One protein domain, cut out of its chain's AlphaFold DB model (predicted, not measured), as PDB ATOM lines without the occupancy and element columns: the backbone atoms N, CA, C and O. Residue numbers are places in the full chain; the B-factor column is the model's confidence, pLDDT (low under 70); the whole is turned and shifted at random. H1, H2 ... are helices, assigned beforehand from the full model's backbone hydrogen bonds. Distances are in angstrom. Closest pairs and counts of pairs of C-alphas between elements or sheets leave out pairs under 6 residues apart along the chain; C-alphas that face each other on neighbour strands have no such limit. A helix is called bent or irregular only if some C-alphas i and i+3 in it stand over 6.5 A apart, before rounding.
ATOM      1  N   LEU A 105      -4.104  59.207 -22.307       94.94
ATOM      2  CA  LEU A 105      -5.311  58.988 -21.496       94.94
ATOM      3  C   LEU A 105      -6.492  59.867 -21.931       94.94
ATOM      4  O   LEU A 105      -7.648  59.459 -21.814       94.94
ATOM      5  N   HIS A 106      -6.195  61.047 -22.483       91.62
ATOM      6  CA  HIS A 106      -7.170  61.968 -23.054       91.62
ATOM      7  C   HIS A 106      -7.024  62.012 -24.580       91.62
ATOM      8  O   HIS A 106      -6.040  62.526 -25.125       91.62
ATOM      9  N   GLY A 107      -8.018  61.468 -25.275       90.94
ATOM     10  CA  GLY A 107      -8.059  61.397 -26.732       90.94
ATOM     11  C   GLY A 107      -8.716  60.112 -27.224       90.94
ATOM     12  O   GLY A 107      -9.046  59.224 -26.439       90.94
ATOM     13  N   GLY A 108      -8.915  60.037 -28.537       94.81
ATOM     14  CA  GLY A 108      -9.380  58.833 -29.221       94.81
ATOM     15  C   GLY A 108      -8.256  58.148 -29.995       94.81
ATOM     16  O   GLY A 108      -7.166  58.703 -30.171       94.81
ATOM     17  N   ALA A 109      -8.550  56.962 -30.525       96.81
ATOM     18  CA  ALA A 109      -7.594  56.146 -31.264       96.81
ATOM     19  C   ALA A 109      -6.936  56.895 -32.438       96.81
ATOM     20  O   ALA A 109      -5.729  56.793 -32.634       96.81
ATOM     21  N   ARG A 110      -7.676  57.746 -33.164       97.50
ATOM     22  CA  ARG A 110      -7.120  58.567 -34.259       97.50
ATOM     23  C   ARG A 110      -5.918  59.417 -33.831       97.50
ATOM     24  O   ARG A 110      -4.936  59.490 -34.568       97.50
ATOM     25  N   LYS A 111      -5.991  60.051 -32.654       97.69
ATOM     26  CA  LYS A 111      -4.893  60.864 -32.109       97.69
ATOM     27  C   LYS A 111      -3.687  59.981 -31.797       97.69
ATOM     28  O   LYS A 111      -2.585  60.284 -32.239       97.69
ATOM     29  N   VAL A 112      -3.926  58.855 -31.119       98.44
ATOM     30  CA  VAL A 112      -2.885  57.882 -30.766       98.44
ATOM     31  C   VAL A 112      -2.178  57.353 -32.006       98.44
ATOM     32  O   VAL A 112      -0.959  57.382 -32.044       98.44
ATOM     33  N   LYS A 113      -2.909  56.939 -33.050       98.44
ATOM     34  CA  LYS A 113      -2.317  56.424 -34.297       98.44
ATOM     35  C   LYS A 113      -1.355  57.426 -34.934       98.44
ATOM     36  O   LYS A 113      -0.259  57.051 -35.337       98.44
ATOM     37  N   LYS A 114      -1.752  58.701 -35.004       98.19
ATOM     38  CA  LYS A 114      -0.919  59.773 -35.563       98.19
ATOM     39  C   LYS A 114       0.326  60.017 -34.705       98.19
ATOM     40  O   LYS A 114       1.446  59.896 -35.193       98.19
ATOM     41  N   GLU A 115       0.127  60.323 -33.428       98.38
ATOM     42  CA  GLU A 115       1.213  60.728 -32.528       98.38
ATOM     43  C   GLU A 115       2.155  59.562 -32.196       98.38
ATOM     44  O   GLU A 115       3.342  59.777 -31.971       98.38
ATOM     45  N   ALA A 116       1.674  58.315 -32.221       98.19
ATOM     46  CA  ALA A 116       2.508  57.127 -32.048       98.19
ATOM     47  C   ALA A 116       3.552  56.988 -33.160       98.19
ATOM     48  O   ALA A 116       4.699  56.655 -32.873       98.19
ATOM     49  N   LEU A 117       3.182  57.258 -34.417       98.25
ATOM     50  CA  LEU A 117       4.118  57.212 -35.544       98.25
ATOM     51  C   LEU A 117       5.147  58.348 -35.461       98.25
ATOM     52  O   LEU A 117       6.339  58.120 -35.657       98.25
ATOM     53  N   GLU A 118       4.708  59.557 -35.107       98.19
ATOM     54  CA  GLU A 118       5.598  60.707 -34.889       98.19
ATOM     55  C   GLU A 118       6.591  60.441 -33.745       98.19
ATOM     56  O   GLU A 118       7.793  60.708 -33.856       98.19
ATOM     57  N   ARG A 119       6.106  59.847 -32.653       98.31
ATOM     58  CA  ARG A 119       6.920  59.469 -31.497       98.31
ATOM     59  C   ARG A 119       7.891  58.340 -31.813       98.31
ATOM     60  O   ARG A 119       9.037  58.397 -31.376       98.31
ATOM     61  N   LEU A 120       7.473  57.359 -32.615       98.12
ATOM     62  CA  LEU A 120       8.359  56.296 -33.085       98.12
ATOM     63  C   LEU A 120       9.549  56.870 -33.855       98.12
ATOM     64  O   LEU A 120      10.688  56.509 -33.578       98.12
ATOM     65  N   ASN A 121       9.277  57.787 -34.786       97.62
ATOM     66  CA  ASN A 121      10.297  58.389 -35.641       97.62
ATOM     67  C   ASN A 121      11.265  59.292 -34.866       97.62
ATOM     68  O   ASN A 121      12.437  59.373 -35.219       97.62
ATOM     69  N   SER A 122      10.783  59.979 -33.829       97.94
ATOM     70  CA  SER A 122      11.583  60.946 -33.066       97.94
ATOM     71  C   SER A 122      12.322  60.343 -31.871       97.94
ATOM     72  O   SER A 122      13.426  60.780 -31.564       97.94
ATOM     73  N   SER A 123      11.721  59.370 -31.181       97.50
ATOM     74  CA  SER A 123      12.189  58.886 -29.868       97.50
ATOM     75  C   SER A 123      12.368  57.365 -29.794       97.50
ATOM     76  O   SER A 123      12.893  56.850 -28.808       97.50
ATOM     77  N   GLY A 124      11.959  56.628 -30.830       97.75
ATOM     78  CA  GLY A 124      12.149  55.184 -30.919       97.75
ATOM     79  C   GLY A 124      11.229  54.352 -30.021       97.75
ATOM     80  O   GLY A 124      10.293  54.831 -29.373       97.75
ATOM     81  N   TRP A 125      11.491  53.044 -30.009       97.81
ATOM     82  CA  TRP A 125      10.637  52.048 -29.358       97.81
ATOM     83  C   TRP A 125      10.627  52.125 -27.836       97.81
ATOM     84  O   TRP A 125       9.582  51.882 -27.232       97.81
ATOM     85  N   ASP A 126      11.751  52.474 -27.213       96.81
ATOM     86  CA  ASP A 126      11.841  52.528 -25.753       96.81
ATOM     87  C   ASP A 126      10.980  53.636 -25.148       96.81
ATOM     88  O   ASP A 126      10.528  53.499 -24.012       96.81
ATOM     89  N   ASP A 127      10.671  54.677 -25.921       97.62
ATOM     90  CA  ASP A 127       9.737  55.729 -25.529       97.62
ATOM     91  C   ASP A 127       8.294  55.416 -25.968       97.62
ATOM     92  O   ASP A 127       7.350  55.605 -25.196       97.62
ATOM     93  N   LEU A 128       8.100  54.866 -27.174       98.12
ATOM     94  CA  LEU A 128       6.766  54.544 -27.689       98.12
ATOM     95  C   LEU A 128       6.087  53.384 -26.944       98.12
ATOM     96  O   LEU A 128       4.921  53.493 -26.552       98.12
ATOM     97  N   ARG A 129       6.781  52.251 -26.778       97.31
ATOM     98  CA  ARG A 129       6.201  51.011 -26.230       97.31
ATOM     99  C   ARG A 129       5.598  51.240 -24.836       97.31
ATOM    100  O   ARG A 129       4.453  50.833 -24.625       97.31
ATOM    101  N   PRO A 130       6.287  51.899 -23.882       97.44
ATOM    102  CA  PRO A 130       5.698  52.193 -22.579       97.44
ATOM    103  C   PRO A 130       4.507  53.157 -22.642       97.44
ATOM    104  O   PRO A 130       3.558  52.981 -21.882       97.44
ATOM    105  N   ALA A 131       4.522  54.139 -23.550       98.06
ATOM    106  CA  ALA A 131       3.416  55.080 -23.721       98.06
ATOM    107  C   ALA A 131       2.140  54.391 -24.229       98.06
ATOM    108  O   ALA A 131       1.050  54.622 -23.697       98.06
ATOM    109  N   LEU A 132       2.271  53.498 -25.217       98.19
ATOM    110  CA  LEU A 132       1.156  52.692 -25.725       98.19
ATOM    111  C   LEU A 132       0.624  51.737 -24.658       98.19
ATOM    112  O   LEU A 132      -0.587  51.673 -24.457       98.19
ATOM    113  N   ARG A 133       1.517  51.052 -23.927       97.56
ATOM    114  CA  ARG A 133       1.126  50.173 -22.815       97.56
ATOM    115  C   ARG A 133       0.329  50.938 -21.760       97.56
ATOM    116  O   ARG A 133      -0.760  50.502 -21.411       97.56
ATOM    117  N   MET A 134       0.829  52.091 -21.316       97.06
ATOM    118  CA  MET A 134       0.131  52.942 -20.347       97.06
ATOM    119  C   MET A 134      -1.245  53.384 -20.860       97.06
ATOM    120  O   MET A 134      -2.233  53.321 -20.136       97.06
ATOM    121  N   THR A 135      -1.328  53.790 -22.127       98.12
ATOM    122  CA  THR A 135      -2.587  54.235 -22.746       98.12
ATOM    123  C   THR A 135      -3.627  53.121 -22.769       98.12
ATOM    124  O   THR A 135      -4.753  53.318 -22.320       98.12
ATOM    125  N   ILE A 136      -3.242  51.937 -23.254       98.25
ATOM    126  CA  ILE A 136      -4.144  50.791 -23.378       98.25
ATOM    127  C   ILE A 136      -4.560  50.280 -21.996       98.25
ATOM    128  O   ILE A 136      -5.748  50.060 -21.778       98.25
ATOM    129  N   SER A 137      -3.626  50.131 -21.049       97.38
ATOM    130  CA  SER A 137      -3.955  49.724 -19.675       97.38
ATOM    131  C   SER A 137      -4.841  50.757 -18.972       97.38
ATOM    132  O   SER A 137      -5.790  50.377 -18.295       97.38
ATOM    133  N   GLY A 138      -4.600  52.056 -19.171       97.25
ATOM    134  CA  GLY A 138      -5.433  53.121 -18.608       97.25
ATOM    135  C   GLY A 138      -6.861  53.120 -19.159       97.25
ATOM    136  O   GLY A 138      -7.816  53.219 -18.390       97.25
ATOM    137  N   TRP A 139      -7.032  52.962 -20.477       98.38
ATOM    138  CA  TRP A 139      -8.363  52.817 -21.079       98.38
ATOM    139  C   TRP A 139      -9.055  51.531 -20.642       98.38
ATOM    140  O   TRP A 139     -10.222  51.593 -20.275       98.38
ATOM    141  N   PHE A 140      -8.342  50.403 -20.622       98.50
ATOM    142  CA  PHE A 140      -8.871  49.122 -20.161       98.50
ATOM    143  C   PHE A 140      -9.370  49.205 -18.715       98.50
ATOM    144  O   PHE A 140     -10.522  48.882 -18.447       98.50
ATOM    145  N   MET A 141      -8.538  49.697 -17.790       97.56
ATOM    146  CA  MET A 141      -8.922  49.829 -16.384       97.56
ATOM    147  C   MET A 141     -10.106  50.772 -16.212       97.56
ATOM    148  O   MET A 141     -11.057  50.441 -15.510       97.56
ATOM    149  N   LYS A 142     -10.098  51.925 -16.888       97.12
ATOM    150  CA  LYS A 142     -11.230  52.852 -16.833       97.12
ATOM    151  C   LYS A 142     -12.507  52.217 -17.393       97.12
ATOM    152  O   LYS A 142     -13.561  52.375 -16.788       97.12
ATOM    153  N   ALA A 143     -12.415  51.473 -18.497       97.94
ATOM    154  CA  ALA A 143     -13.544  50.753 -19.080       97.94
ATOM    155  C   ALA A 143     -14.109  49.715 -18.107       97.94
ATOM    156  O   ALA A 143     -15.318  49.669 -17.888       97.94
ATOM    157  N   PHE A 144     -13.231  48.936 -17.472       97.56
ATOM    158  CA  PHE A 144     -13.599  47.962 -16.455       97.56
ATOM    159  C   PHE A 144     -14.335  48.624 -15.281       97.56
ATOM    160  O   PHE A 144     -15.438  48.206 -14.942       97.56
ATOM    161  N   MET A 145     -13.797  49.720 -14.737       95.81
ATOM    162  CA  MET A 145     -14.426  50.469 -13.641       95.81
ATOM    163  C   MET A 145     -15.790  51.059 -14.023       95.81
ATOM    164  O   MET A 145     -16.741  50.985 -13.241       95.81
ATOM    165  N   CYS A 146     -15.911  51.616 -15.230       95.12
ATOM    166  CA  CYS A 146     -17.184  52.103 -15.761       95.12
ATOM    167  C   CYS A 146     -18.199  50.957 -15.894       95.12
ATOM    168  O   CYS A 146     -19.334  51.100 -15.447       95.12
ATOM    169  N   ALA A 147     -17.797  49.798 -16.425       93.62
ATOM    170  CA  ALA A 147     -18.679  48.637 -16.547       93.62
ATOM    171  C   ALA A 147     -19.151  48.134 -15.173       93.62
ATOM    172  O   ALA A 147     -20.344  47.896 -14.984       93.62
ATOM    173  N   SER A 148     -18.248  48.047 -14.190       91.12
ATOM    174  CA  SER A 148     -18.575  47.641 -12.813       91.12
ATOM    175  C   SER A 148     -19.490  48.622 -12.072       91.12
ATOM    176  O   SER A 148     -20.100  48.244 -11.078       91.12
ATOM    177  N   THR A 149     -19.595  49.868 -12.542       90.75
ATOM    178  CA  THR A 149     -20.468  50.913 -11.979       90.75
ATOM    179  C   THR A 149     -21.654  51.248 -12.893       90.75
ATOM    180  O   THR A 149     -22.262  52.309 -12.757       90.75
ATOM    181  N   HIS A 150     -22.001  50.342 -13.815       89.56
ATOM    182  CA  HIS A 150     -23.131  50.451 -14.750       89.56
ATOM    183  C   HIS A 150     -23.058  51.613 -15.758       89.56
ATOM    184  O   HIS A 150     -24.047  51.964 -16.399       89.56
ATOM    185  N   GLN A 151     -21.874  52.186 -15.970       91.75
ATOM    186  CA  GLN A 151     -21.608  53.192 -17.003       91.75
ATOM    187  C   GLN A 151     -21.241  52.511 -18.332       91.75
ATOM    188  O   GLN A 151     -20.139  52.673 -18.864       91.75
ATOM    189  N   HIS A 152     -22.164  51.704 -18.857       90.62
ATOM    190  CA  HIS A 152     -21.888  50.790 -19.965       90.62
ATOM    191  C   HIS A 152     -21.523  51.499 -21.281       90.62
ATOM    192  O   HIS A 152     -20.613  51.038 -21.964       90.62
ATOM    193  N   VAL A 153     -22.137  52.649 -21.596       90.19
ATOM    194  CA  VAL A 153     -21.795  53.472 -22.781       90.19
ATOM    195  C   VAL A 153     -20.302  53.812 -22.793       90.19
ATOM    196  O   VAL A 153     -19.586  53.542 -23.755       90.19
ATOM    197  N   THR A 154     -19.808  54.365 -21.683       93.56
ATOM    198  CA  THR A 154     -18.408  54.775 -21.543       93.56
ATOM    199  C   THR A 154     -17.466  53.576 -21.547       93.56
ATOM    200  O   THR A 154     -16.377  53.657 -22.114       93.56
ATOM    201  N   ALA A 155     -17.872  52.457 -20.942       96.00
ATOM    202  CA  ALA A 155     -17.083  51.231 -20.958       96.00
ATOM    203  C   ALA A 155     -16.894  50.687 -22.384       96.00
ATOM    204  O   ALA A 155     -15.758  50.440 -22.789       96.00
ATOM    205  N   VAL A 156     -17.982  50.574 -23.154       95.12
ATOM    206  CA  VAL A 156     -17.976  50.138 -24.561       95.12
ATOM    207  C   VAL A 156     -17.054  51.033 -25.388       95.12
ATOM    208  O   VAL A 156     -16.144  50.531 -26.042       95.12
ATOM    209  N   GLU A 157     -17.195  52.357 -25.286       95.44
ATOM    210  CA  GLU A 157     -16.356  53.292 -26.043       95.44
ATOM    211  C   GLU A 157     -14.855  53.153 -25.713       95.44
ATOM    212  O   GLU A 157     -13.998  53.187 -26.601       95.44
ATOM    213  N   LEU A 158     -14.507  52.992 -24.435       98.00
ATOM    214  CA  LEU A 158     -13.114  52.842 -24.010       98.00
ATOM    215  C   LEU A 158     -12.512  51.505 -24.457       98.00
ATOM    216  O   LEU A 158     -11.364  51.481 -24.913       98.00
ATOM    217  N   TYR A 159     -13.275  50.413 -24.376       98.06
ATOM    218  CA  TYR A 159     -12.849  49.121 -24.906       98.06
ATOM    219  C   TYR A 159     -12.676  49.158 -26.426       98.06
ATOM    220  O   TYR A 159     -11.643  48.697 -26.913       98.06
ATOM    221  N   HIS A 160     -13.610  49.775 -27.160       97.25
ATOM    222  CA  HIS A 160     -13.502  49.977 -28.606       97.25
ATOM    223  C   HIS A 160     -12.178  50.661 -28.969       97.25
ATOM    224  O   HIS A 160     -11.395  50.138 -29.762       97.25
ATOM    225  N   ARG A 161     -11.860  51.791 -28.319       98.06
ATOM    226  CA  ARG A 161     -10.598  52.520 -28.544       98.06
ATOM    227  C   ARG A 161      -9.369  51.647 -28.272       98.06
ATOM    228  O   ARG A 161      -8.394  51.714 -29.023       98.06
ATOM    229  N   ALA A 162      -9.396  50.846 -27.204       98.44
ATOM    230  CA  ALA A 162      -8.298  49.944 -26.869       98.44
ATOM    231  C   ALA A 162      -8.112  48.860 -27.942       98.44
ATOM    232  O   ALA A 162      -6.995  48.686 -28.432       98.44
ATOM    233  N   VAL A 163      -9.189  48.182 -28.352       98.38
ATOM    234  CA  VAL A 163      -9.160  47.164 -29.417       98.38
ATOM    235  C   VAL A 163      -8.684  47.770 -30.737       98.38
ATOM    236  O   VAL A 163      -7.794  47.207 -31.371       98.38
ATOM    237  N   GLU A 164      -9.179  48.951 -31.109       98.31
ATOM    238  CA  GLU A 164      -8.802  49.632 -32.351       98.31
ATOM    239  C   GLU A 164      -7.287  49.899 -32.434       98.31
ATOM    240  O   GLU A 164      -6.668  49.703 -33.485       98.31
ATOM    241  N   ILE A 165      -6.661  50.332 -31.333       98.50
ATOM    242  CA  ILE A 165      -5.207  50.556 -31.274       98.50
ATOM    243  C   ILE A 165      -4.429  49.247 -31.274       98.50
ATOM    244  O   ILE A 165      -3.385  49.158 -31.923       98.50
ATOM    245  N   LEU A 166      -4.923  48.236 -30.567       98.44
ATOM    246  CA  LEU A 166      -4.299  46.921 -30.507       98.44
ATOM    247  C   LEU A 166      -4.252  46.246 -31.883       98.44
ATOM    248  O   LEU A 166      -3.202  45.746 -32.290       98.44
ATOM    249  N   GLU A 167      -5.357  46.274 -32.626       97.75
ATOM    250  CA  GLU A 167      -5.420  45.705 -33.973       97.75
ATOM    251  C   GLU A 167      -4.583  46.493 -34.973       97.75
ATOM    252  O   GLU A 167      -3.783  45.905 -35.706       97.75
ATOM    253  N   TRP A 168      -4.703  47.824 -34.957       98.31
ATOM    254  CA  TRP A 168      -3.893  48.687 -35.809       98.31
ATOM    255  C   TRP A 168      -2.398  48.482 -35.559       98.31
ATOM    256  O   TRP A 168      -1.643  48.281 -36.508       98.31
ATOM    257  N   GLY A 169      -1.964  48.483 -34.296       97.88
ATOM    258  CA  GLY A 169      -0.560  48.300 -33.940       97.88
ATOM    259  C   GLY A 169      -0.041  46.918 -34.330       97.88
ATOM    260  O   GLY A 169       1.069  46.795 -34.849       97.88
ATOM    261  N   ARG A 170      -0.862  45.871 -34.177       96.75
ATOM    262  CA  ARG A 170      -0.512  44.519 -34.631       96.75
ATOM    263  C   ARG A 170      -0.299  44.456 -36.145       96.75
ATOM    264  O   ARG A 170       0.641  43.789 -36.572       96.75
ATOM    265  N   GLN A 171      -1.148  45.113 -36.935       97.38
ATOM    266  CA  GLN A 171      -1.021  45.153 -38.397       97.38
ATOM    267  C   GLN A 171       0.186  45.996 -38.829       97.38
ATOM    268  O   GLN A 171       1.043  45.519 -39.575       97.38
ATOM    269  N   MET A 172       0.278  47.222 -38.306       97.62
ATOM    270  CA  MET A 172       1.319  48.205 -38.622       97.62
ATOM    271  C   MET A 172       2.723  47.691 -38.288       97.62
ATOM    272  O   MET A 172       3.663  47.880 -39.057       97.62
ATOM    273  N   TRP A 173       2.867  47.006 -37.154       97.44
ATOM    274  CA  TRP A 173       4.146  46.500 -36.653       97.44
ATOM    275  C   TRP A 173       4.194  44.973 -36.654       97.44
ATOM    276  O   TRP A 173       4.725  44.351 -35.732       97.44
ATOM    277  N   SER A 174       3.622  44.360 -37.691       96.50
ATOM    278  CA  SER A 174       3.618  42.906 -37.898       96.50
ATOM    279  C   SER A 174       5.027  42.333 -38.093       96.50
ATOM    280  O   SER A 174       5.317  41.250 -37.593       96.50
ATOM    281  N   ASN A 175       5.920  43.093 -38.734       96.81
ATOM    282  CA  ASN A 175       7.313  42.704 -38.986       96.81
ATOM    283  C   ASN A 175       8.286  43.101 -37.862       96.81
ATOM    284  O   ASN A 175       9.493  42.899 -37.989       96.81
ATOM    285  N   VAL A 176       7.797  43.703 -36.774       97.12
ATOM    286  CA  VAL A 176       8.648  44.138 -35.661       97.12
ATOM    287  C   VAL A 176       8.710  43.030 -34.606       97.12
ATOM    288  O   VAL A 176       7.658  42.570 -34.156       97.12
ATOM    289  N   PRO A 177       9.909  42.613 -34.154       96.75
ATOM    290  CA  PRO A 177      10.038  41.592 -33.122       96.75
ATOM    291  C   PRO A 177       9.273  41.941 -31.843       96.75
ATOM    292  O   PRO A 177       9.250  43.093 -31.402       96.75
ATOM    293  N   GLN A 178       8.687  40.925 -31.205       94.69
ATOM    294  CA  GLN A 178       7.887  41.071 -29.984       94.69
ATOM    295  C   GLN A 178       8.639  41.794 -28.857       94.69
ATOM    296  O   GLN A 178       8.075  42.681 -28.224       94.69
ATOM    297  N   HIS A 179       9.919  41.478 -28.631       94.62
ATOM    298  CA  HIS A 179      10.726  42.133 -27.592       94.62
ATOM    299  C   HIS A 179      10.886  43.645 -27.832       94.62
ATOM    300  O   HIS A 179      11.020  44.414 -26.881       94.62
ATOM    301  N   THR A 180      10.800  44.087 -29.089       96.31
ATOM    302  CA  THR A 180      10.886  45.496 -29.483       96.31
ATOM    303  C   THR A 180       9.535  46.192 -29.349       96.31
ATOM    304  O   THR A 180       9.429  47.175 -28.617       96.31
ATOM    305  N   ARG A 181       8.480  45.664 -29.988       94.50
ATOM    306  CA  ARG A 181       7.141  46.295 -29.977       94.50
ATOM    307  C   ARG A 181       6.366  46.112 -28.670       94.50
ATOM    308  O   ARG A 181       5.451  46.875 -28.373       94.50
ATOM    309  N   GLY A 182       6.769  45.136 -27.864       94.12
ATOM    310  CA  GLY A 182       6.143  44.770 -26.603       94.12
ATOM    311  C   GLY A 182       4.996  43.761 -26.753       94.12
ATOM    312  O   GLY A 182       4.389  43.653 -27.821       94.12
ATOM    313  N   PRO A 183       4.661  43.053 -25.660       94.44
ATOM    314  CA  PRO A 183       3.684  41.963 -25.673       94.44
ATOM    315  C   PRO A 183       2.224  42.431 -25.757       94.44
ATOM    316  O   PRO A 183       1.319  41.625 -25.928       94.44
ATOM    317  N   ILE A 184       1.959  43.738 -25.654       95.69
ATOM    318  CA  ILE A 184       0.590  44.271 -25.736       95.69
ATOM    319  C   ILE A 184      -0.069  43.963 -27.089       95.69
ATOM    320  O   ILE A 184      -1.285  43.858 -27.155       95.69
ATOM    321  N   PHE A 185       0.718  43.767 -28.155       96.62
ATOM    322  CA  PHE A 185       0.228  43.396 -29.489       96.62
ATOM    323  C   PHE A 185       0.146  41.884 -29.723       96.62
ATOM    324  O   PHE A 185      -0.097  41.447 -30.854       96.62
ATOM    325  N   ASP A 186       0.372  41.078 -28.687       94.94
ATOM    326  CA  ASP A 186       0.235  39.634 -28.783       94.94
ATOM    327  C   ASP A 186      -1.227  39.222 -28.813       94.94
ATOM    328  O   ASP A 186      -2.100  39.817 -28.177       94.94
ATOM    329  N   LEU A 187      -1.480  38.126 -29.517       95.88
ATOM    330  CA  LEU A 187      -2.814  37.571 -29.682       95.88
ATOM    331  C   LEU A 187      -3.540  37.315 -28.371       95.88
ATOM    332  O   LEU A 187      -4.747  37.502 -28.300       95.88
ATOM    333  N   THR A 188      -2.818  36.869 -27.349       95.31
ATOM    334  CA  THR A 188      -3.375  36.596 -26.022       95.31
ATOM    335  C   THR A 188      -3.931  37.865 -25.381       95.31
ATOM    336  O   THR A 188      -5.059  37.852 -24.893       95.31
ATOM    337  N   TYR A 189      -3.191  38.976 -25.453       96.94
ATOM    338  CA  TYR A 189      -3.618  40.265 -24.916       96.94
ATOM    339  C   TYR A 189      -4.815  40.821 -25.696       96.94
ATOM    340  O   TYR A 189      -5.823  41.199 -25.102       96.94
ATOM    341  N   ILE A 190      -4.749  40.802 -27.033       97.88
ATOM    342  CA  ILE A 190      -5.837  41.294 -27.891       97.88
ATOM    343  C   ILE A 190      -7.117  40.482 -27.672       97.88
ATOM    344  O   ILE A 190      -8.185  41.069 -27.500       97.88
ATOM    345  N   ARG A 191      -7.024  39.146 -27.626       97.19
ATOM    346  CA  ARG A 191      -8.163  38.268 -27.313       97.19
ATOM    347  C   ARG A 191      -8.787  38.608 -25.969       97.19
ATOM    348  O   ARG A 191     -10.007  38.717 -25.889       97.19
ATOM    349  N   ALA A 192      -7.970  38.791 -24.933       97.38
ATOM    350  CA  ALA A 192      -8.467  39.121 -23.606       97.38
ATOM    351  C   ALA A 192      -9.197  40.474 -23.599       97.38
ATOM    352  O   ALA A 192     -10.314  40.552 -23.106       97.38
ATOM    353  N   VAL A 193      -8.653  41.520 -24.230       98.25
ATOM    354  CA  VAL A 193      -9.349  42.820 -24.312       98.25
ATOM    355  C   VAL A 193     -10.646  42.718 -25.125       98.25
ATOM    356  O   VAL A 193     -11.672  43.241 -24.694       98.25
ATOM    357  N   LYS A 194     -10.647  41.992 -26.253       98.31
ATOM    358  CA  LYS A 194     -11.863  41.748 -27.051       98.31
ATOM    359  C   LYS A 194     -12.946  41.009 -26.266       98.31
ATOM    360  O   LYS A 194     -14.114  41.353 -26.402       98.31
ATOM    361  N   ARG A 195     -12.573  40.032 -25.432       97.69
ATOM    362  CA  ARG A 195     -13.500  39.314 -24.542       97.69
ATOM    363  C   ARG A 195     -14.239  40.291 -23.625       97.69
ATOM    364  O   ARG A 195     -15.463  40.273 -23.585       97.69
ATOM    365  N   PHE A 196     -13.514  41.192 -22.961       97.94
ATOM    366  CA  PHE A 196     -14.127  42.219 -22.111       97.94
ATOM    367  C   PHE A 196     -14.983  43.211 -22.905       97.94
ATOM    368  O   PHE A 196     -16.055  43.595 -22.439       97.94
ATOM    369  N   TYR A 197     -14.543  43.589 -24.108       97.62
ATOM    370  CA  TYR A 197     -15.315  44.471 -24.979       97.62
ATOM    371  C   TYR A 197     -16.679  43.863 -25.335       97.62
ATOM    372  O   TYR A 197     -17.723  44.462 -25.086       97.62
ATOM    373  N   MET A 198     -16.654  42.624 -25.823       96.12
ATOM    374  CA  MET A 198     -17.822  41.818 -26.169       96.12
ATOM    375  C   MET A 198     -18.788  41.672 -24.985       96.12
ATOM    376  O   MET A 198     -19.979  41.955 -25.117       96.12
ATOM    377  N   THR A 199     -18.282  41.318 -23.797       94.38
ATOM    378  CA  THR A 199     -19.101  41.245 -22.576       94.38
ATOM    379  C   THR A 199     -19.719  42.598 -22.214       94.38
ATOM    380  O   THR A 199     -20.882  42.647 -21.815       94.38
ATOM    381  N   SER A 200     -18.983  43.701 -22.377       94.31
ATOM    382  CA  SER A 200     -19.486  45.045 -22.076       94.31
ATOM    383  C   SER A 200     -20.621  45.470 -23.011       94.31
ATOM    384  O   SER A 200     -21.578  46.076 -22.533       94.31
ATOM    385  N   ILE A 201     -20.553  45.139 -24.308       93.19
ATOM    386  CA  ILE A 201     -21.650  45.397 -25.263       93.19
ATOM    387  C   ILE A 201     -22.905  44.634 -24.832       93.19
ATOM    388  O   ILE A 201     -23.994  45.202 -24.774       93.19
ATOM    389  N   MET A 202     -22.757  43.361 -24.456       89.94
ATOM    390  CA  MET A 202     -23.896  42.547 -24.029       89.94
ATOM    391  C   MET A 202     -24.531  43.030 -22.730       89.94
ATOM    392  O   MET A 202     -25.754  43.042 -22.615       89.94
ATOM    393  N   GLN A 203     -23.722  43.459 -21.761       89.50
ATOM    394  CA  GLN A 203     -24.229  44.082 -20.540       89.50
ATOM    395  C   GLN A 203     -24.976  45.383 -20.855       89.50
ATOM    396  O   GLN A 203     -26.088  45.574 -20.371       89.50
ATOM    397  N   ALA A 204     -24.417  46.232 -21.724       89.31
ATOM    398  CA  ALA A 204     -25.066  47.464 -22.162       89.31
ATOM    399  C   ALA A 204     -26.435  47.191 -22.806       89.31
ATOM    400  O   ALA A 204     -27.430  47.819 -22.439       89.31
ATOM    401  N   HIS A 205     -26.495  46.210 -23.711       87.00
ATOM    402  CA  HIS A 205     -27.728  45.792 -24.372       87.00
ATOM    403  C   HIS A 205     -28.767  45.264 -23.369       87.00
ATOM    404  O   HIS A 205     -29.933  45.659 -23.410       87.00
ATOM    405  N   ALA A 206     -28.348  44.411 -22.429       84.31
ATOM    406  CA  ALA A 206     -29.231  43.859 -21.405       84.31
ATOM    407  C   ALA A 206     -29.800  44.938 -20.466       84.31
ATOM    408  O   ALA A 206     -30.957  44.845 -20.058       84.31
ATOM    409  N   THR A 207     -29.014  45.967 -20.134       82.62
ATOM    410  CA  THR A 207     -29.418  47.040 -19.211       82.62
ATOM    411  C   THR A 207     -30.272  48.120 -19.874       82.62
ATOM    412  O   THR A 207     -31.240  48.579 -19.271       82.62
ATOM    413  N   HIS A 208     -29.940  48.542 -21.096       75.56
ATOM    414  CA  HIS A 208     -30.634  49.645 -21.779       75.56
ATOM    415  C   HIS A 208     -31.769  49.183 -22.711       75.56
ATOM    416  O   HIS A 208     -32.525  50.015 -23.220       75.56
ATOM    417  N   GLY A 209     -31.927  47.867 -22.880       65.06
ATOM    418  CA  GLY A 209     -32.997  47.236 -23.646       65.06
ATOM    419  C   GLY A 209     -32.889  47.444 -25.161       65.06
ATOM    420  O   GLY A 209     -32.083  48.225 -25.661       65.06
ATOM    421  N   LYS A 210     -33.783  46.778 -25.909       57.44
ATOM    422  CA  LYS A 210     -33.911  46.895 -27.379       57.44
ATOM    423  C   LYS A 210     -34.256  48.311 -27.870       57.44
ATOM    424  O   LYS A 210     -34.223  48.565 -29.068       57.44
ATOM    425  N   SER A 211     -34.645  49.208 -26.964       52.22
ATOM    426  CA  SER A 211     -35.033  50.590 -27.262       52.22
ATOM    427  C   SER A 211     -33.850  51.529 -27.481       52.22
ATOM    428  O   SER A 211     -34.062  52.617 -28.008       52.22
ATOM    429  N   ASN A 212     -32.631  51.141 -27.085       52.78
ATOM    430  CA  ASN A 212     -31.437  51.934 -27.354       52.78
ATOM    431  C   ASN A 212     -30.597  51.274 -28.459       52.78
ATOM    432  O   ASN A 212     -29.828  50.347 -28.211       52.78
ATOM    433  N   SER A 213     -30.775  51.762 -29.689       55.88
ATOM    434  CA  SER A 213     -30.150  51.259 -30.921       55.88
ATOM    435  C   SER A 213     -28.623  51.376 -30.966       55.88
ATOM    436  O   SER A 213     -28.013  50.883 -31.908       55.88
ATOM    437  N   GLU A 214     -28.000  52.053 -29.997       65.44
ATOM    438  CA  GLU A 214     -26.543  52.224 -29.960       65.44
ATOM    439  C   GLU A 214     -25.791  50.945 -29.564       65.44
ATOM    440  O   GLU A 214     -24.624  50.802 -29.917       65.44
ATOM    441  N   PHE A 215     -26.437  49.994 -28.874       73.94
ATOM    442  CA  PHE A 215     -25.804  48.736 -28.455       73.94
ATOM    443  C   PHE A 215     -26.238  47.574 -29.338       73.94
ATOM    444  O   PHE A 215     -27.164  46.816 -29.027       73.94
ATOM    445  N   ASN A 216     -25.536  47.484 -30.460       75.75
ATOM    446  CA  ASN A 216     -25.703  46.495 -31.505       75.75
ATOM    447  C   ASN A 216     -25.159  45.123 -31.032       75.75
ATOM    448  O   ASN A 216     -23.984  44.992 -30.681       75.75
ATOM    449  N   LEU A 217     -26.023  44.098 -30.987       85.31
ATOM    450  CA  LEU A 217     -25.616  42.739 -30.599       85.31
ATOM    451  C   LEU A 217     -24.800  42.056 -31.698       85.31
ATOM    452  O   LEU A 217     -23.966  41.206 -31.391       85.31
ATOM    453  N   GLU A 218     -25.011  42.438 -32.951       88.12
ATOM    454  CA  GLU A 218     -24.234  41.988 -34.094       88.12
ATOM    455  C   GLU A 218     -22.746  42.335 -33.923       88.12
ATOM    456  O   GLU A 218     -21.908  41.478 -34.181       88.12
ATOM    457  N   GLU A 219     -22.391  43.498 -33.362       90.06
ATOM    458  CA  GLU A 219     -20.990  43.829 -33.042       90.06
ATOM    459  C   GLU A 219     -20.395  42.856 -32.005       90.06
ATOM    460  O   GLU A 219     -19.270  42.368 -32.160       90.06
ATOM    461  N   ALA A 220     -21.150  42.508 -30.957       92.50
ATOM    462  CA  ALA A 220     -20.705  41.508 -29.982       92.50
ATOM    463  C   ALA A 220     -20.524  40.120 -30.629       92.50
ATOM    464  O   ALA A 220     -19.589  39.393 -30.286       92.50
ATOM    465  N   VAL A 221     -21.380  39.760 -31.587       94.19
ATOM    466  CA  VAL A 221     -21.289  38.505 -32.348       94.19
ATOM    467  C   VAL A 221     -20.102  38.511 -33.313       94.19
ATOM    468  O   VAL A 221     -19.397  37.506 -33.417       94.19
ATOM    469  N   GLU A 222     -19.817  39.630 -33.975       95.19
ATOM    470  CA  GLU A 222     -18.625  39.800 -34.809       95.19
ATOM    471  C   GLU A 222     -17.346  39.635 -33.981       95.19
ATOM    472  O   GLU A 222     -16.436  38.894 -34.373       95.19
ATOM    473  N   LEU A 223     -17.292  40.241 -32.789       96.31
ATOM    474  CA  LEU A 223     -16.196  40.038 -31.840       96.31
ATOM    475  C   LEU A 223     -16.084  38.573 -31.408       96.31
ATOM    476  O   LEU A 223     -14.973  38.038 -31.373       96.31
ATOM    477  N   ALA A 224     -17.207  37.911 -31.124       97.69
ATOM    478  CA  ALA A 224     -17.229  36.501 -30.757       97.69
ATOM    479  C   ALA A 224     -16.659  35.618 -31.878       97.69
ATOM    480  O   ALA A 224     -15.762  34.805 -31.639       97.69
ATOM    481  N   HIS A 225     -17.102  35.820 -33.121       98.06
ATOM    482  CA  HIS A 225     -16.559  35.117 -34.282       98.06
ATOM    483  C   HIS A 225     -15.070  35.402 -34.485       98.06
ATOM    484  O   HIS A 225     -14.306  34.467 -34.733       98.06
ATOM    485  N   ALA A 226     -14.634  36.652 -34.315       97.56
ATOM    486  CA  ALA A 226     -13.226  37.017 -34.409       97.56
ATOM    487  C   ALA A 226     -12.373  36.318 -33.334       97.56
ATOM    488  O   ALA A 226     -11.283  35.838 -33.643       97.56
ATOM    489  N   ILE A 227     -12.861  36.212 -32.092       98.44
ATOM    490  CA  ILE A 227     -12.181  35.481 -31.009       98.44
ATOM    491  C   ILE A 227     -12.100  33.984 -31.335       98.44
ATOM    492  O   ILE A 227     -11.029  33.389 -31.207       98.44
ATOM    493  N   ILE A 228     -13.200  33.368 -31.781       98.50
ATOM    494  CA  ILE A 228     -13.238  31.940 -32.141       98.50
ATOM    495  C   ILE A 228     -12.259  31.647 -33.282       98.50
ATOM    496  O   ILE A 228     -11.484  30.693 -33.196       98.50
ATOM    497  N   ALA A 229     -12.280  32.469 -34.336       98.06
ATOM    498  CA  ALA A 229     -11.383  32.335 -35.476       98.06
ATOM    499  C   ALA A 229      -9.915  32.475 -35.052       98.06
ATOM    500  O   ALA A 229      -9.093  31.646 -35.438       98.06
ATOM    501  N   ASP A 230      -9.594  33.462 -34.209       97.31
ATOM    502  CA  ASP A 230      -8.233  33.674 -33.714       97.31
ATOM    503  C   ASP A 230      -7.721  32.491 -32.883       97.31
ATOM    504  O   ASP A 230      -6.619  32.004 -33.133       97.31
ATOM    505  N   VAL A 231      -8.533  31.979 -31.949       97.19
ATOM    506  CA  VAL A 231      -8.174  30.816 -31.119       97.19
ATOM    507  C   VAL A 231      -7.978  29.560 -31.971       97.19
ATOM    508  O   VAL A 231      -7.049  28.796 -31.717       97.19
ATOM    509  N   ASN A 232      -8.827  29.342 -32.981       96.88
ATOM    510  CA  ASN A 232      -8.719  28.185 -33.874       96.88
ATOM    511  C   ASN A 232      -7.499  28.270 -34.800       96.88
ATOM    512  O   ASN A 232      -6.862  27.251 -35.054       96.88
ATOM    513  N   ALA A 233      -7.180  29.463 -35.305       96.94
ATOM    514  CA  ALA A 233      -6.034  29.678 -36.184       96.94
ATOM    515  C   ALA A 233      -4.699  29.684 -35.423       96.94
ATOM    516  O   ALA A 233      -3.658  29.394 -36.008       96.94
ATOM    517  N   ASN A 234      -4.723  30.006 -34.126       95.00
ATOM    518  CA  ASN A 234      -3.529  30.160 -33.297       95.00
ATOM    519  C   ASN A 234      -3.644  29.343 -31.995       95.00
ATOM    520  O   ASN A 234      -3.624  29.926 -30.900       95.00
ATOM    521  N   PRO A 235      -3.777  28.004 -32.073       93.38
ATOM    522  CA  PRO A 235      -3.780  27.162 -30.883       93.38
ATOM    523  C   PRO A 235      -2.437  27.276 -30.137       93.38
ATOM    524  O   PRO A 235      -1.428  27.664 -30.737       93.38
ATOM    525  N   PRO A 236      -2.384  26.948 -28.832       88.06
ATOM    526  CA  PRO A 236      -1.103  26.803 -28.146       88.06
ATOM    527  C   PRO A 236      -0.236  25.788 -28.912       88.06
ATOM    528  O   PRO A 236      -0.734  24.758 -29.369       88.06
ATOM    529  N   GLY A 237       1.053  26.091 -29.088       82.38
ATOM    530  CA  GLY A 237       1.974  25.180 -29.774       82.38
ATOM    531  C   GLY A 237       2.050  23.818 -29.068       82.38
ATOM    532  O   GLY A 237       1.825  23.758 -27.860       82.38
ATOM    533  N   PRO A 238       2.393  22.724 -29.774       74.62
ATOM    534  CA  PRO A 238       2.328  21.369 -29.220       74.62
ATOM    535  C   PRO A 238       3.290  21.116 -28.048       74.62
ATOM    536  O   PRO A 238       3.084  20.159 -27.319       74.62
ATOM    537  N   ASN A 239       4.305  21.963 -27.848       78.88
ATOM    538  CA  ASN A 239       5.220  21.946 -26.701       78.88
ATOM    539  C   ASN A 239       5.786  23.362 -26.490       78.88
ATOM    540  O   ASN A 239       6.866  23.672 -27.001       78.88
ATOM    541  N   PRO A 240       5.047  24.266 -25.829       79.31
ATOM    542  CA  PRO A 240       5.509  25.632 -25.636       79.31
ATOM    543  C   PRO A 240       6.742  25.646 -24.720       79.31
ATOM    544  O   PRO A 240       6.816  24.886 -23.756       79.31
ATOM    545  N   ILE A 241       7.718  26.503 -25.036       73.50
ATOM    546  CA  ILE A 241       8.907  26.740 -24.207       73.50
ATOM    547  C   ILE A 241       8.890  28.220 -23.785       73.50
ATOM    548  O   ILE A 241       9.035  29.082 -24.655       73.50
ATOM    549  N   PRO A 242       8.720  28.536 -22.485       81.06
ATOM    550  CA  PRO A 242       8.490  27.605 -21.373       81.06
ATOM    551  C   PRO A 242       7.112  26.914 -21.451       81.06
ATOM    552  O   PRO A 242       6.213  27.437 -22.119       81.06
ATOM    553  N   PRO A 243       6.925  25.767 -20.764       83.81
ATOM    554  CA  PRO A 243       5.624  25.112 -20.668       83.81
ATOM    555  C   PRO A 243       4.545  26.085 -20.190       83.81
ATOM    556  O   PRO A 243       4.752  26.828 -19.227       83.81
ATOM    557  N   LEU A 244       3.392  26.084 -20.863       86.38
ATOM    558  CA  LEU A 244       2.249  26.893 -20.452       86.38
ATOM    559  C   LEU A 244       1.616  26.259 -19.219       86.38
ATOM    560  O   LEU A 244       1.252  25.083 -19.237       86.38
ATOM    561  N   ASP A 245       1.450  27.049 -18.162       90.38
ATOM    562  CA  ASP A 245       0.657  26.617 -17.023       90.38
ATOM    563  C   ASP A 245      -0.835  26.531 -17.415       90.38
ATOM    564  O   ASP A 245      -1.289  27.295 -18.281       90.38
ATOM    565  N   PRO A 246      -1.624  25.651 -16.768       93.69
ATOM    566  CA  PRO A 246      -3.049  25.512 -17.067       93.69
ATOM    567  C   PRO A 246      -3.816  26.836 -16.986       93.69
ATOM    568  O   PRO A 246      -4.689  27.101 -17.809       93.69
ATOM    569  N   GLY A 247      -3.448  27.719 -16.054       94.19
ATOM    570  CA  GLY A 247      -4.069  29.031 -15.915       94.19
ATOM    571  C   GLY A 247      -3.860  29.899 -17.153       94.19
ATOM    572  O   GLY A 247      -4.798  30.527 -17.627       94.19
ATOM    573  N   THR A 248      -2.669  29.902 -17.743       93.81
ATOM    574  CA  THR A 248      -2.412  30.652 -18.983       93.81
ATOM    575  C   THR A 248      -3.195  30.091 -20.174       93.81
ATOM    576  O   THR A 248      -3.769  30.868 -20.943       93.81
ATOM    577  N   LEU A 249      -3.293  28.765 -20.308       94.38
ATOM    578  CA  LEU A 249      -4.121  28.146 -21.349       94.38
ATOM    579  C   LEU A 249      -5.596  28.547 -21.200       94.38
ATOM    580  O   LEU A 249      -6.228  29.020 -22.152       94.38
ATOM    581  N   LEU A 250      -6.123  28.400 -19.985       95.81
ATOM    582  CA  LEU A 250      -7.509  28.703 -19.668       95.81
ATOM    583  C   LEU A 250      -7.829  30.191 -19.871       95.81
ATOM    584  O   LEU A 250      -8.833  30.500 -20.508       95.81
ATOM    585  N   SER A 251      -6.966  31.099 -19.399       95.81
ATOM    586  CA  SER A 251      -7.172  32.551 -19.481       95.81
ATOM    587  C   SER A 251      -7.235  33.075 -20.912       95.81
ATOM    588  O   SER A 251      -8.026  33.973 -21.190       95.81
ATOM    589  N   PHE A 252      -6.406  32.546 -21.818       95.94
ATOM    590  CA  PHE A 252      -6.226  33.167 -23.132       95.94
ATOM    591  C   PHE A 252      -6.775  32.349 -24.304       95.94
ATOM    592  O   PHE A 252      -7.063  32.943 -25.341       95.94
ATOM    593  N   TRP A 253      -6.989  31.036 -24.171       96.44
ATOM    594  CA  TRP A 253      -7.579  30.204 -25.232       96.44
ATOM    595  C   TRP A 253      -8.946  29.642 -24.848       96.44
ATOM    596  O   TRP A 253      -9.909  29.858 -25.583       96.44
ATOM    597  N   THR A 254      -9.051  28.950 -23.709       96.06
ATOM    598  CA  THR A 254     -10.270  28.197 -23.369       96.06
ATOM    599  C   THR A 254     -11.437  29.111 -23.008       96.06
ATOM    600  O   THR A 254     -12.478  29.038 -23.658       96.06
ATOM    601  N   TYR A 255     -11.275  29.995 -22.017       96.75
ATOM    602  CA  TYR A 255     -12.354  30.882 -21.567       96.75
ATOM    603  C   TYR A 255     -12.788  31.871 -22.655       96.75
ATOM    604  O   TYR A 255     -13.988  31.944 -22.915       96.75
ATOM    605  N   PRO A 256     -11.870  32.564 -23.364       97.56
ATOM    606  CA  PRO A 256     -12.270  33.451 -24.453       97.56
ATOM    607  C   PRO A 256     -13.098  32.745 -25.533       97.56
ATOM    608  O   PRO A 256     -14.117  33.278 -25.962       97.56
ATOM    609  N   LYS A 257     -12.713  31.527 -25.943       97.88
ATOM    610  CA  LYS A 257     -13.475  30.755 -26.934       97.88
ATOM    611  C   LYS A 257     -14.814  30.269 -26.384       97.88
ATOM    612  O   LYS A 257     -15.810  30.345 -27.096       97.88
ATOM    613  N   ALA A 258     -14.845  29.768 -25.150       97.00
ATOM    614  CA  ALA A 258     -16.068  29.271 -24.524       97.00
ATOM    615  C   ALA A 258     -17.120  30.380 -24.370       97.00
ATOM    616  O   ALA A 258     -18.276  30.181 -24.732       97.00
ATOM    617  N   GLU A 259     -16.714  31.563 -23.907       96.38
ATOM    618  CA  GLU A 259     -17.611  32.715 -23.766       96.38
ATOM    619  C   GLU A 259     -18.084  33.247 -25.120       96.38
ATOM    620  O   GLU A 259     -19.276  33.483 -25.301       96.38
ATOM    621  N   ALA A 260     -17.185  33.353 -26.103       97.62
ATOM    622  CA  ALA A 260     -17.563  33.732 -27.462       97.62
ATOM    623  C   ALA A 260     -18.590  32.753 -28.069       97.62
ATOM    624  O   ALA A 260     -19.591  33.178 -28.642       97.62
ATOM    625  N   LEU A 261     -18.392  31.440 -27.898       97.62
ATOM    626  CA  LEU A 261     -19.359  30.427 -28.340       97.62
ATOM    627  C   LEU A 261     -20.710  30.580 -27.635       97.62
ATOM    628  O   LEU A 261     -21.748  30.502 -28.291       97.62
ATOM    629  N   ALA A 262     -20.706  30.827 -26.322       94.88
ATOM    630  CA  ALA A 262     -21.931  31.046 -25.559       94.88
ATOM    631  C   ALA A 262     -22.736  32.236 -26.107       94.88
ATOM    632  O   ALA A 262     -23.960  32.151 -26.214       94.88
ATOM    633  N   TYR A 263     -22.065  33.310 -26.520       91.50
ATOM    634  CA  TYR A 263     -22.724  34.484 -27.092       91.50
ATOM    635  C   TYR A 263     -23.268  34.260 -28.502       91.50
ATOM    636  O   TYR A 263     -24.395  34.666 -28.780       91.50
ATOM    637  N   VAL A 264     -22.542  33.543 -29.367       94.00
ATOM    638  CA  VAL A 264     -23.059  33.141 -30.690       94.00
ATOM    639  C   VAL A 264     -24.325  32.289 -30.544       94.00
ATOM    640  O   VAL A 264     -25.312  32.507 -31.251       94.00
ATOM    641  N   ILE A 265     -24.326  31.339 -29.604       92.00
ATOM    642  CA  ILE A 265     -25.494  30.494 -29.318       92.00
ATOM    643  C   ILE A 265     -26.649  31.340 -28.780       92.00
ATOM    644  O   ILE A 265     -27.764  31.219 -29.284       92.00
ATOM    645  N   TYR A 266     -26.394  32.213 -27.800       87.81
ATOM    646  CA  TYR A 266     -27.412  33.102 -27.234       87.81
ATOM    647  C   TYR A 266     -28.080  33.957 -28.314       87.81
ATOM    648  O   TYR A 266     -29.306  33.982 -28.401       87.81
ATOM    649  N   HIS A 267     -27.281  34.603 -29.166       86.12
ATOM    650  CA  HIS A 267     -27.780  35.415 -30.269       86.12
ATOM    651  C   HIS A 267     -28.627  34.582 -31.235       86.12
ATOM    652  O   HIS A 267     -29.752  34.956 -31.554       86.12
ATOM    653  N   THR A 268     -28.127  33.409 -31.640       87.12
ATOM    654  CA  THR A 268     -28.865  32.504 -32.528       87.12
ATOM    655  C   THR A 268     -30.216  32.151 -31.910       87.12
ATOM    656  O   THR A 268     -31.249  32.415 -32.509       87.12
ATOM    657  N   ILE A 269     -30.244  31.659 -30.673       85.94
ATOM    658  CA  ILE A 269     -31.488  31.296 -29.987       85.94
ATOM    659  C   ILE A 269     -32.448  32.494 -29.891       85.94
ATOM    660  O   ILE A 269     -33.635  32.348 -30.180       85.94
ATOM    661  N   ALA A 270     -31.950  33.680 -29.533       79.25
ATOM    662  CA  ALA A 270     -32.769  34.882 -29.416       79.25
ATOM    663  C   ALA A 270     -33.455  35.261 -30.741       79.25
ATOM    664  O   ALA A 270     -34.626  35.635 -30.722       79.25
ATOM    665  N   HIS A 271     -32.777  35.116 -31.884       70.31
ATOM    666  CA  HIS A 271     -33.375  35.373 -33.198       70.31
ATOM    667  C   HIS A 271     -34.440  34.341 -33.591       70.31
ATOM    668  O   HIS A 271     -35.452  34.712 -34.180       70.31
ATOM    669  N   TRP A 272     -34.256  33.066 -33.237       67.75
ATOM    670  CA  TRP A 272     -35.205  31.998 -33.580       67.75
ATOM    671  C   TRP A 272     -36.527  32.065 -32.803       67.75
ATOM    672  O   TRP A 272     -37.532  31.574 -33.294       67.75
ATOM    673  N   PHE A 273     -36.551  32.668 -31.611       61.94
ATOM    674  CA  PHE A 273     -37.782  32.829 -30.821       61.94
ATOM    675  C   PHE A 273     -38.555  34.128 -31.117       61.94
ATOM    676  O   PHE A 273     -39.614  34.350 -30.530       61.94
ATOM    677  N   ILE A 274     -38.028  35.001 -31.983       54.56
ATOM    678  CA  ILE A 274     -38.641  36.295 -32.340       54.56
ATOM    679  C   ILE A 274     -39.159  36.307 -33.795       54.56
ATOM    680  O   ILE A 274     -39.968  37.172 -34.132       54.56
ATOM    681  N   ALA A 275     -38.724  35.361 -34.633       47.94
ATOM    682  CA  ALA A 275     -39.223  35.142 -35.995       47.94
ATOM    683  C   ALA A 275     -40.406  34.161 -36.015       47.94
ATOM    684  O   ALA A 275     -41.315  34.374 -36.847       47.94
TER     685      ALA A 275
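AT A GLANCE: This is residues 105 to 275 of the 275 residues of an uncharacterized protein of Piloderma croceum (strain F 1598) (UniProt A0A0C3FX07). Two groups of three helices, H1 to H3 and H5 to H7, stand side by side in a slab-like up-and-down bundle and join where H3 packs on H5. Tiny H4 sits near the beginning of H2, and residues 237 to 243 and 269 to 275 stick out. The printed part has 171 residues with seven named helices, H1 to H7 in chain order, and no named strand; its class is all helix. It is compact, with a radius of gyration of the C-alphas of 17.3 A, and spans 55 by 42 by 25 A.

IN THESE COORDINATES: H1 holds residues 109 to 123, beginning at C-alpha 109 (-7.594, 56.146, -31.264), and is 20.0 A long. H2, residues 125 to 148, measures 33.9 A, and H3, residues 152 to 172, 29.9 A. H4 has four residues, 178 to 181. H5, residues 187 to 208, measures 31.3 A from C-alpha 187 at (-2.814, 37.571, -29.682). H6, residues 217 to 233, measures 24.2 A. H7, residues 246 to 272, is the longest at 36.7 A and ends at C-alpha 272 (-35.205, 31.998, -33.580). H7 has a kink of 32 degrees near residue 253 and is only just irregular: C-alphas 252 and 255 are 6.7 A apart.

HOW THE PARTS SIT: H1, H2, H3, H5, H6 and H7 form a bundle, up and down, each running against the one before it. With residues 116 to 120 alone, H1 touches H2, closest at the C-alphas of Leu 120 and Leu 128, 5.9 A; they form a hairpin. H2 and H3, also a hairpin, touch at a shallow tilt of 25 degrees, closest at the C-alphas of Ala 143 and Ala 155, 4.0 A. H4 touches H2, closest at the C-alphas of Arg 181 and Arg 129, 6.1 A. H3 touches H5, opposite ways at a shallow tilt of 25 degrees, closest at the C-alphas of His 152 and Ala 204, 5.1 A. H5 and H6 form a hairpin, closest at the C-alphas of Met 198 and Ala 220, 4.8 A. H6 and H7 form another at a steep tilt of 41 degrees, closest at the C-alphas of Ala 224 and Ala 260, 4.3 A. H1 is apart from H5, H6 and H7. Every O i to N i+4 pair is within hydrogen-bond range in H3, H5 and H6, against 10 of 11 in H1, 18 of 20 in H2 and 20 of 23 in H7; H4 is too short for such a pair.

THE WHOLE: The C-alphas farthest apart, those of Ser 122 and Ala 275, are 57.1 A apart. The printed part has no cut, and the link from H6 to H7 is long, with 12 residues. The mean pLDDT of the printed part is 91.9; residues 209 to 214 and 272 to 275 are under 70.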